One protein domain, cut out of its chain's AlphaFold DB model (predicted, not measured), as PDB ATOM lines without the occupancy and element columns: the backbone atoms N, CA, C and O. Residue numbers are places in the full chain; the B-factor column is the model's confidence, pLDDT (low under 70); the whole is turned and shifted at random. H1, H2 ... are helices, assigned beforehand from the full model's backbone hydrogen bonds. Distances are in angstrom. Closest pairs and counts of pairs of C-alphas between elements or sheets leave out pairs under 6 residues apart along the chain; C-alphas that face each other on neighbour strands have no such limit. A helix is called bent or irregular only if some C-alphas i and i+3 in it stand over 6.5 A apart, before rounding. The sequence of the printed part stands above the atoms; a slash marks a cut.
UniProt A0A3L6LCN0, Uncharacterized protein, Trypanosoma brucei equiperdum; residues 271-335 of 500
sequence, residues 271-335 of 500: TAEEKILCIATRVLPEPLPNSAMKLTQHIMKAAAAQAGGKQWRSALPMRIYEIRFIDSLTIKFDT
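Overview. This is residues 271 to 335 of the 500 residues of an uncharacterized protein of Trypanosoma brucei equiperdum (UniProt A0A3L6LCN0). Three helices are set in a triangle and steeply tilted to one another: H2 packs on H1 with its first half and on H3 with residues near its middle, while H1 and H3 come close to each other at one place. They make a compact, rounded body, and a long loop, residues 308 to 319, folds back from the end of H2 to the start of H3. The printed part has 65 residues with three named helices, in the order H1, H2, H3, and no named strand; the class is all helix. The radius of gyration of the C-alphas is 11.0 A, and the C-alphas span 31 by 27 by 18 A.

Arrangement. H2, residues 292 to 307, touches both other helices. It touches H1, residues 272 to 283, with residues 292 to 299 alone; the closest C-alphas are those of Ile 276 and Thr 296, 6.4 A apart. H1 and H2 run the same way at a steep tilt of 55 degrees. H2 touches H3, residues 320 to 335, with residues 299 to 303 alone, and H3 touches H2 with residues 323 to 330 alone. The closest C-alphas of H2 and H3 are those of Met 300 and Ile 326, 6.7 A apart, and these helices run opposite ways at a steep tilt of 64 degrees. H1 and H3 are close but not clearly touching: their closest C-alphas, those of Ile 279 and Glu 322, are 7.0 A apart. H1 and H3 run opposite ways at a steep tilt of 50 degrees. In H2 and H3 every O i to N i+4 pair is within hydrogen-bond range; in H1 it is 7 of 8.

Along the chain. H2 measures 22.2 A from C-alpha 292 at (0.855, 83.219, 44.410) to C-alpha 307. H1 measures 16.3 A and begins with C-alpha 272 at (-1.600, 80.248, 54.235). H3 measures 22.7 A and ends with C-alpha 335 at (-10.848, 94.692, 55.294). No helix is bent.

Size, cuts and confidence. The two C-alphas farthest apart are those of Arg 313 and Thr 335, at 31.7 A, and the first and last printed C-alphas are 20.4 A apart. The printed part, residues 271 to 335, has no cut. The link from H1 to H2, 8 residues, is short, and the link from H2 to H3, 12 residues, is long; the C-alphas of that long link lie 8 to 16 A from the mean of all C-alphas. The mean pLDDT of the printed part is 80.8. It is under 70 at residues 311 to 313 and at residues 330 to 335, which belong to H3.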
ATOM      1  N   THR A 271       0.651  76.390  56.337       89.69
ATOM      2  CA  THR A 271       0.653  77.861  56.232       89.69
ATOM      3  C   THR A 271      -0.407  78.364  55.241       89.69
ATOM      4  O   THR A 271      -1.047  77.592  54.525       89.69
ATOM      5  N   ALA A 272      -0.635  79.682  55.180       87.44
ATOM      6  CA  ALA A 272      -1.600  80.248  54.235       87.44
ATOM      7  C   ALA A 272      -1.196  80.013  52.765       87.44
ATOM      8  O   ALA A 272      -2.058  79.751  51.930       87.44
ATOM      9  N   GLU A 273       0.101  80.064  52.460       85.75
ATOM     10  CA  GLU A 273       0.641  79.889  51.107       85.75
ATOM     11  C   GLU A 273       0.564  78.424  50.661       85.75
ATOM     12  O   GLU A 273       0.052  78.132  49.580       85.75
ATOM     13  N   GLU A 274       0.941  77.489  51.535       89.56
ATOM     14  CA  GLU A 274       0.778  76.050  51.294       89.56
ATOM     15  C   GLU A 274      -0.697  75.650  51.148       89.56
ATOM     16  O   GLU A 274      -1.018  74.807  50.315       89.56
ATOM     17  N   LYS A 275      -1.623  76.275  51.893       91.56
ATOM     18  CA  LYS A 275      -3.073  76.069  51.711       91.56
ATOM     19  C   LYS A 275      -3.543  76.519  50.330       91.56
ATOM     20  O   LYS A 275      -4.326  75.812  49.701       91.56
ATOM     21  N   ILE A 276      -3.060  77.663  49.843       90.31
ATOM     22  CA  ILE A 276      -3.349  78.155  48.487       90.31
ATOM     23  C   ILE A 276      -2.777  77.182  47.442       90.31
ATOM     24  O   ILE A 276      -3.495  76.807  46.515       90.31
ATOM     25  N   LEU A 277      -1.535  76.714  47.607       89.12
ATOM     26  CA  LEU A 277      -0.903  75.760  46.688       89.12
ATOM     27  C   LEU A 277      -1.600  74.389  46.684       89.12
ATOM     28  O   LEU A 277      -1.877  73.855  45.615       89.12
ATOM     29  N   CYS A 278      -1.944  73.851  47.857       90.75
ATOM     30  CA  CYS A 278      -2.650  72.577  48.029       90.75
ATOM     31  C   CYS A 278      -4.059  72.599  47.415       90.75
ATOM     32  O   CYS A 278      -4.497  71.613  46.826       90.75
ATOM     33  N   ILE A 279      -4.760  73.736  47.497       91.31
ATOM     34  CA  ILE A 279      -6.014  73.927  46.760       91.31
ATOM     35  C   ILE A 279      -5.722  73.995  45.257       91.31
ATOM     36  O   ILE A 279      -6.400  73.324  44.487       91.31
ATOM     37  N   ALA A 280      -4.710  74.754  44.820       89.38
ATOM     38  CA  ALA A 280      -4.388  74.901  43.400       89.38
ATOM     39  C   ALA A 280      -4.101  73.564  42.704       89.38
ATOM     40  O   ALA A 280      -4.752  73.268  41.705       89.38
ATOM     41  N   THR A 281      -3.182  72.756  43.245       89.12
ATOM     42  CA  THR A 281      -2.775  71.458  42.673       89.12
ATOM     43  C   THR A 281      -3.918  70.448  42.604       89.12
ATOM     44  O   THR A 281      -3.893  69.558  41.761       89.12
ATOM     45  N   ARG A 282      -4.931  70.582  43.469       88.38
ATOM     46  CA  ARG A 282      -6.095  69.685  43.519       88.38
ATOM     47  C   ARG A 282      -7.300  70.187  42.711       88.38
ATOM     48  O   ARG A 282      -8.171  69.392  42.371       88.38
ATOM     49  N   VAL A 283      -7.413  71.493  42.473       87.06
ATOM     50  CA  VAL A 283      -8.639  72.134  41.948       87.06
ATOM     51  C   VAL A 283      -8.458  72.708  40.553       87.06
ATOM     52  O   VAL A 283      -9.420  72.724  39.788       87.06
ATOM     53  N   LEU A 284      -7.273  73.215  40.218       86.94
ATOM     54  CA  LEU A 284      -6.999  73.847  38.931       86.94
ATOM     55  C   LEU A 284      -6.353  72.842  37.964       86.94
ATOM     56  O   LEU A 284      -5.621  71.962  38.410       86.94
ATOM     57  N   PRO A 285      -6.584  72.972  36.646       76.25
ATOM     58  CA  PRO A 285      -5.839  72.194  35.665       76.25
ATOM     59  C   PRO A 285      -4.380  72.668  35.622       76.25
ATOM     60  O   PRO A 285      -4.100  73.857  35.795       76.25
ATOM     61  N   GLU A 286      -3.459  71.755  35.328       79.12
ATOM     62  CA  GLU A 286      -2.082  72.116  34.994       79.12
ATOM     63  C   GLU A 286      -2.004  72.770  33.595       79.12
ATOM     64  O   GLU A 286      -2.826  72.460  32.725       79.12
ATOM     65  N   PRO A 287      -1.032  73.671  33.339       77.94
ATOM     66  CA  PRO A 287      -0.007  74.163  34.264       77.94
ATOM     67  C   PRO A 287      -0.524  75.246  35.229       77.94
ATOM     68  O   PRO A 287      -1.325  76.111  34.867       77.94
ATOM     69  N   LEU A 288      -0.019  75.229  36.466       80.12
ATOM     70  CA  LEU A 288      -0.402  76.188  37.506       80.12
ATOM     71  C   LEU A 288       0.281  77.564  37.321       80.12
ATOM     72  O   LEU A 288       1.457  77.618  36.970       80.12
ATOM     73  N   PRO A 289      -0.398  78.692  37.619       77.75
ATOM     74  CA  PRO A 289       0.216  80.023  37.583       77.75
ATOM     75  C   PRO A 289       1.396  80.205  38.560       77.75
ATOM     76  O   PRO A 289       1.198  80.198  39.773       77.75
ATOM     77  N   ASN A 290       2.590  80.513  38.039       74.75
ATOM     78  CA  ASN A 290       3.856  80.678  38.787       74.75
ATOM     79  C   ASN A 290       3.897  81.828  39.824       74.75
ATOM     80  O   ASN A 290       4.965  82.129  40.349       74.75
ATOM     81  N   SER A 291       2.802  82.550  40.091       82.19
ATOM     82  CA  SER A 291       2.790  83.586  41.133       82.19
ATOM     83  C   SER A 291       1.587  83.459  42.057       82.19
ATOM     84  O   SER A 291       0.438  83.406  41.608       82.19
ATOM     85  N   ALA A 292       1.851  83.461  43.367       76.31
ATOM     86  CA  ALA A 292       0.855  83.219  44.410       76.31
ATOM     87  C   ALA A 292      -0.371  84.146  44.304       76.31
ATOM     88  O   ALA A 292      -1.500  83.697  44.497       76.31
ATOM     89  N   MET A 293      -0.193  85.412  43.906       79.94
ATOM     90  CA  MET A 293      -1.314  86.332  43.674       79.94
ATOM     91  C   MET A 293      -2.210  85.884  42.505       79.94
ATOM     92  O   MET A 293      -3.433  85.867  42.649       79.94
ATOM     93  N   LYS A 294      -1.636  85.465  41.365       82.81
ATOM     94  CA  LYS A 294      -2.418  84.922  40.236       82.81
ATOM     95  C   LYS A 294      -3.082  83.599  40.618       82.81
ATOM     96  O   LYS A 294      -4.236  83.384  40.256       82.81
ATOM     97  N   LEU A 295      -2.381  82.743  41.360       85.06
ATOM     98  CA  LEU A 295      -2.881  81.460  41.861       85.06
ATOM     99  C   LEU A 295      -4.124  81.661  42.748       85.06
ATOM    100  O   LEU A 295      -5.189  81.105  42.479       85.06
ATOM    101  N   THR A 296      -4.019  82.570  43.721       85.38
ATOM    102  CA  THR A 296      -5.104  82.973  44.631       85.38
ATOM    103  C   THR A 296      -6.302  83.533  43.862       85.38
ATOM    104  O   THR A 296      -7.432  83.103  44.087       85.38
ATOM    105  N   GLN A 297      -6.076  84.422  42.887       85.44
ATOM    106  CA  GLN A 297      -7.143  84.968  42.037       85.44
ATOM    107  C   GLN A 297      -7.873  83.882  41.224       85.44
ATOM    108  O   GLN A 297      -9.095  83.952  41.075       85.44
ATOM    109  N   HIS A 298      -7.165  82.861  40.724       86.38
ATOM    110  CA  HIS A 298      -7.792  81.737  40.016       86.38
ATOM    111  C   HIS A 298      -8.630  80.864  40.956       86.38
ATOM    112  O   HIS A 298      -9.759  80.522  40.604       86.38
ATOM    113  N   ILE A 299      -8.142  80.586  42.166       89.31
ATOM    114  CA  ILE A 299      -8.888  79.855  43.202       89.31
ATOM    115  C   ILE A 299     -10.152  80.621  43.619       89.31
ATOM    116  O   ILE A 299     -11.247  80.062  43.577       89.31
ATOM    117  N   MET A 300     -10.044  81.916  43.941       87.19
ATOM    118  CA  MET A 300     -11.197  82.762  44.293       87.19
ATOM    119  C   MET A 300     -12.238  82.795  43.163       87.19
ATOM    120  O   MET A 300     -13.441  82.702  43.413       87.19
ATOM    121  N   LYS A 301     -11.786  82.874  41.904       86.56
ATOM    122  CA  LYS A 301     -12.648  82.838  40.714       86.56
ATOM    123  C   LYS A 301     -13.322  81.476  40.519       86.56
ATOM    124  O   LYS A 301     -14.502  81.447  40.169       86.56
ATOM    125  N   ALA A 302     -12.627  80.369  40.782       87.00
ATOM    126  CA  ALA A 302     -13.210  79.028  40.765       87.00
ATOM    127  C   ALA A 302     -14.266  78.863  41.863       87.00
ATOM    128  O   ALA A 302     -15.363  78.372  41.597       87.00
ATOM    129  N   ALA A 303     -13.977  79.351  43.070       87.19
ATOM    130  CA  ALA A 303     -14.863  79.258  44.222       87.19
ATOM    131  C   ALA A 303     -16.150  80.071  43.987       87.19
ATOM    132  O   ALA A 303     -17.259  79.560  44.158       87.19
ATOM    133  N   ALA A 304     -16.019  81.295  43.468       84.44
ATOM    134  CA  ALA A 304     -17.150  82.125  43.054       84.44
ATOM    135  C   ALA A 304     -17.950  81.529  41.874       84.44
ATOM    136  O   ALA A 304     -19.164  81.734  41.800       84.44
ATOM    137  N   ALA A 305     -17.310  80.786  40.962       83.75
ATOM    138  CA  ALA A 305     -17.994  80.095  39.868       83.75
ATOM    139  C   ALA A 305     -18.819  78.900  40.376       83.75
ATOM    140  O   ALA A 305     -20.021  78.842  40.100       83.75
ATOM    141  N   GLN A 306     -18.217  78.014  41.179       83.12
ATOM    142  CA  GLN A 306     -18.893  76.867  41.801       83.12
ATOM    143  C   GLN A 306     -20.080  77.331  42.660       83.12
ATOM    144  O   GLN A 306     -21.208  76.880  42.456       83.12
ATOM    145  N   ALA A 307     -19.874  78.340  43.509       79.50
ATOM    146  CA  ALA A 307     -20.932  78.946  44.315       79.50
ATOM    147  C   ALA A 307     -22.007  79.701  43.507       79.50
ATOM    148  O   ALA A 307     -23.127  79.896  43.977       79.50
ATOM    149  N   GLY A 308     -21.688  80.109  42.278       77.50
ATOM    150  CA  GLY A 308     -22.639  80.650  41.307       77.50
ATOM    151  C   GLY A 308     -23.395  79.586  40.501       77.50
ATOM    152  O   GLY A 308     -24.086  79.954  39.550       77.50
ATOM    153  N   GLY A 309     -23.235  78.294  40.815       72.62
ATOM    154  CA  GLY A 309     -23.811  77.180  40.053       72.62
ATOM    155  C   GLY A 309     -23.181  76.980  38.670       72.62
ATOM    156  O   GLY A 309     -23.767  76.320  37.815       72.62
ATOM    157  N   LYS A 310     -22.006  77.572  38.414       75.31
ATOM    158  CA  LYS A 310     -21.294  77.491  37.135       75.31
ATOM    159  C   LYS A 310     -20.124  76.524  37.257       75.31
ATOM    160  O   LYS A 310     -19.068  76.882  37.769       75.31
ATOM    161  N   GLN A 311     -20.299  75.316  36.731       61.19
ATOM    162  CA  GLN A 311     -19.211  74.350  36.613       61.19
ATOM    163  C   GLN A 311     -18.154  74.884  35.633       61.19
ATOM    164  O   GLN A 311     -18.392  74.992  34.427       61.19
ATOM    165  N   TRP A 312     -16.986  75.260  36.154       65.88
ATOM    166  CA  TRP A 312     -15.844  75.632  35.325       65.88
ATOM    167  C   TRP A 312     -15.248  74.327  34.785       65.88
ATOM    168  O   TRP A 312     -14.773  73.509  35.563       65.88
ATOM    169  N   ARG A 313     -15.354  74.097  33.466       60.56
ATOM    170  CA  ARG A 313     -15.227  72.767  32.821       60.56
ATOM    171  C   ARG A 313     -13.936  71.978  33.096       60.56
ATOM    172  O   ARG A 313     -13.897  70.799  32.780       60.56
ATOM    173  N   SER A 314     -12.905  72.622  33.629       72.25
ATOM    174  CA  SER A 314     -11.575  72.059  33.873       72.25
ATOM    175  C   SER A 314     -11.151  72.095  35.348       72.25
ATOM    176  O   SER A 314      -9.982  71.863  35.622       72.25
ATOM    177  N   ALA A 315     -12.044  72.457  36.279       79.50
ATOM    178  CA  ALA A 315     -11.712  72.613  37.697       79.50
ATOM    179  C   ALA A 315     -12.546  71.680  38.587       79.50
ATOM    180  O   ALA A 315     -13.779  71.673  38.494       79.50
ATOM    181  N   LEU A 316     -11.882  70.922  39.465       81.44
ATOM    182  CA  LEU A 316     -12.533  69.961  40.362       81.44
ATOM    183  C   LEU A 316     -13.306  70.659  41.501       81.44
ATOM    184  O   LEU A 316     -12.995  71.805  41.850       81.44
ATOM    185  N   PRO A 317     -14.322  70.010  42.106       82.94
ATOM    186  CA  PRO A 317     -15.054  70.565  43.245       82.94
ATOM    187  C   PRO A 317     -14.125  70.934  44.411       82.94
ATOM    188  O   PRO A 317     -13.206  70.180  44.739       82.94
ATOM    189  N   MET A 318     -14.362  72.079  45.059       86.75
ATOM    190  CA  MET A 318     -13.688  72.435  46.314       86.75
ATOM    191  C   MET A 318     -14.401  71.857  47.538       86.75
ATOM    192  O   MET A 318     -15.630  71.878  47.635       86.75
ATOM    193  N   ARG A 319     -13.607  71.384  48.500       87.75
ATOM    194  CA  ARG A 319     -14.079  70.817  49.770       87.75
ATOM    195  C   ARG A 319     -14.485  71.940  50.719       87.75
ATOM    196  O   ARG A 319     -13.888  73.016  50.722       87.75
ATOM    197  N   ILE A 320     -15.467  71.706  51.586       85.25
ATOM    198  CA  ILE A 320     -16.080  72.784  52.392       85.25
ATOM    199  C   ILE A 320     -15.075  73.524  53.293       85.25
ATOM    200  O   ILE A 320     -15.194  74.737  53.483       85.25
ATOM    201  N   TYR A 321     -14.050  72.837  53.805       87.06
ATOM    202  CA  TYR A 321     -12.996  73.473  54.599       87.06
ATOM    203  C   TYR A 321     -12.057  74.369  53.763       87.06
ATOM    204  O   TYR A 321     -11.624  75.409  54.257       87.06
ATOM    205  N   GLU A 322     -11.805  74.024  52.497       90.50
ATOM    206  CA  GLU A 322     -11.041  74.842  51.541       90.50
ATOM    207  C   GLU A 322     -11.827  76.112  51.199       90.50
ATOM    208  O   GLU A 322     -11.297  77.219  51.271       90.50
ATOM    209  N   ILE A 323     -13.128  75.972  50.914       87.25
ATOM    210  CA  ILE A 323     -14.010  77.102  50.587       87.25
ATOM    211  C   ILE A 323     -14.119  78.073  51.770       87.25
ATOM    212  O   ILE A 323     -14.045  79.283  51.573       87.25
ATOM    213  N   ARG A 324     -14.218  77.571  53.010       84.69
ATOM    214  CA  ARG A 324     -14.182  78.408  54.226       84.69
ATOM    215  C   ARG A 324     -12.848  79.134  54.414       84.69
ATOM    216  O   ARG A 324     -12.846  80.268  54.886       84.69
ATOM    217  N   PHE A 325     -11.725  78.512  54.054       89.12
ATOM    218  CA  PHE A 325     -10.424  79.185  54.061       89.12
ATOM    219  C   PHE A 325     -10.381  80.313  53.018       89.12
ATOM    220  O   PHE A 325     -10.006  81.433  53.363       89.12
ATOM    221  N   ILE A 326     -10.858  80.066  51.792       87.19
ATOM    222  CA  ILE A 326     -10.957  81.079  50.729       87.19
ATOM    223  C   ILE A 326     -11.876  82.233  51.155       87.19
ATOM    224  O   ILE A 326     -11.500  83.390  50.991       87.19
ATOM    225  N   ASP A 327     -13.028  81.950  51.768       81.94
ATOM    226  CA  ASP A 327     -13.928  82.974  52.316       81.94
ATOM    227  C   ASP A 327     -13.202  83.841  53.365       81.94
ATOM    228  O   ASP A 327     -13.192  85.069  53.264       81.94
ATOM    229  N   SER A 328     -12.455  83.218  54.288       81.31
ATOM    230  CA  SER A 328     -11.646  83.940  55.283       81.31
ATOM    231  C   SER A 328     -10.523  84.799  54.678       81.31
ATOM    232  O   SER A 328     -10.190  85.838  55.247       81.31
ATOM    233  N   LEU A 329      -9.977  84.420  53.514       79.50
ATOM    234  CA  LEU A 329      -9.062  85.268  52.744       79.50
ATOM    235  C   LEU A 329      -9.806  86.425  52.065       79.50
ATOM    236  O   LEU A 329      -9.317  87.549  52.110       79.50
ATOM    237  N   THR A 330     -10.986  86.189  51.475       69.25
ATOM    238  CA  THR A 330     -11.777  87.267  50.845       69.25
ATOM    239  C   THR A 330     -12.138  88.357  51.849       69.25
ATOM    240  O   THR A 330     -12.017  89.531  51.521       69.25
ATOM    241  N   ILE A 331     -12.480  87.984  53.088       59.75
ATOM    242  CA  ILE A 331     -12.758  88.940  54.167       59.75
ATOM    243  C   ILE A 331     -11.521  89.793  54.462       59.75
ATOM    244  O   ILE A 331     -11.664  91.006  54.565       59.75
ATOM    245  N   LYS A 332     -10.320  89.199  54.534       60.34
ATOM    246  CA  LYS A 332      -9.074  89.961  54.718       60.34
ATOM    247  C   LYS A 332      -8.834  90.943  53.573       60.34
ATOM    248  O   LYS A 332      -8.656  92.119  53.842       60.34
ATOM    249  N   PHE A 333      -8.941  90.507  52.316       56.59
ATOM    250  CA  PHE A 333      -8.784  91.388  51.147       56.59
ATOM    251  C   PHE A 333      -9.883  92.465  50.990       56.59
ATOM    252  O   PHE A 333      -9.699  93.388  50.200       56.59
ATOM    253  N   ASP A 334     -11.011  92.359  51.704       52.12
ATOM    254  CA  ASP A 334     -12.047  93.405  51.796       52.12
ATOM    255  C   ASP A 334     -11.883  94.312  53.044       52.12
ATOM    256  O   ASP A 334     -12.503  95.381  53.095       52.12
ATOM    257  N   THR A 335     -11.098  93.910  54.060       49.38
ATOM    258  CA  THR A 335     -10.848  94.692  55.294       49.38
ATOM    259  C   THR A 335      -9.482  95.363  55.344       49.38
ATOM    260  O   THR A 335      -9.394  96.491  55.823       49.38
TER     261      THR A 335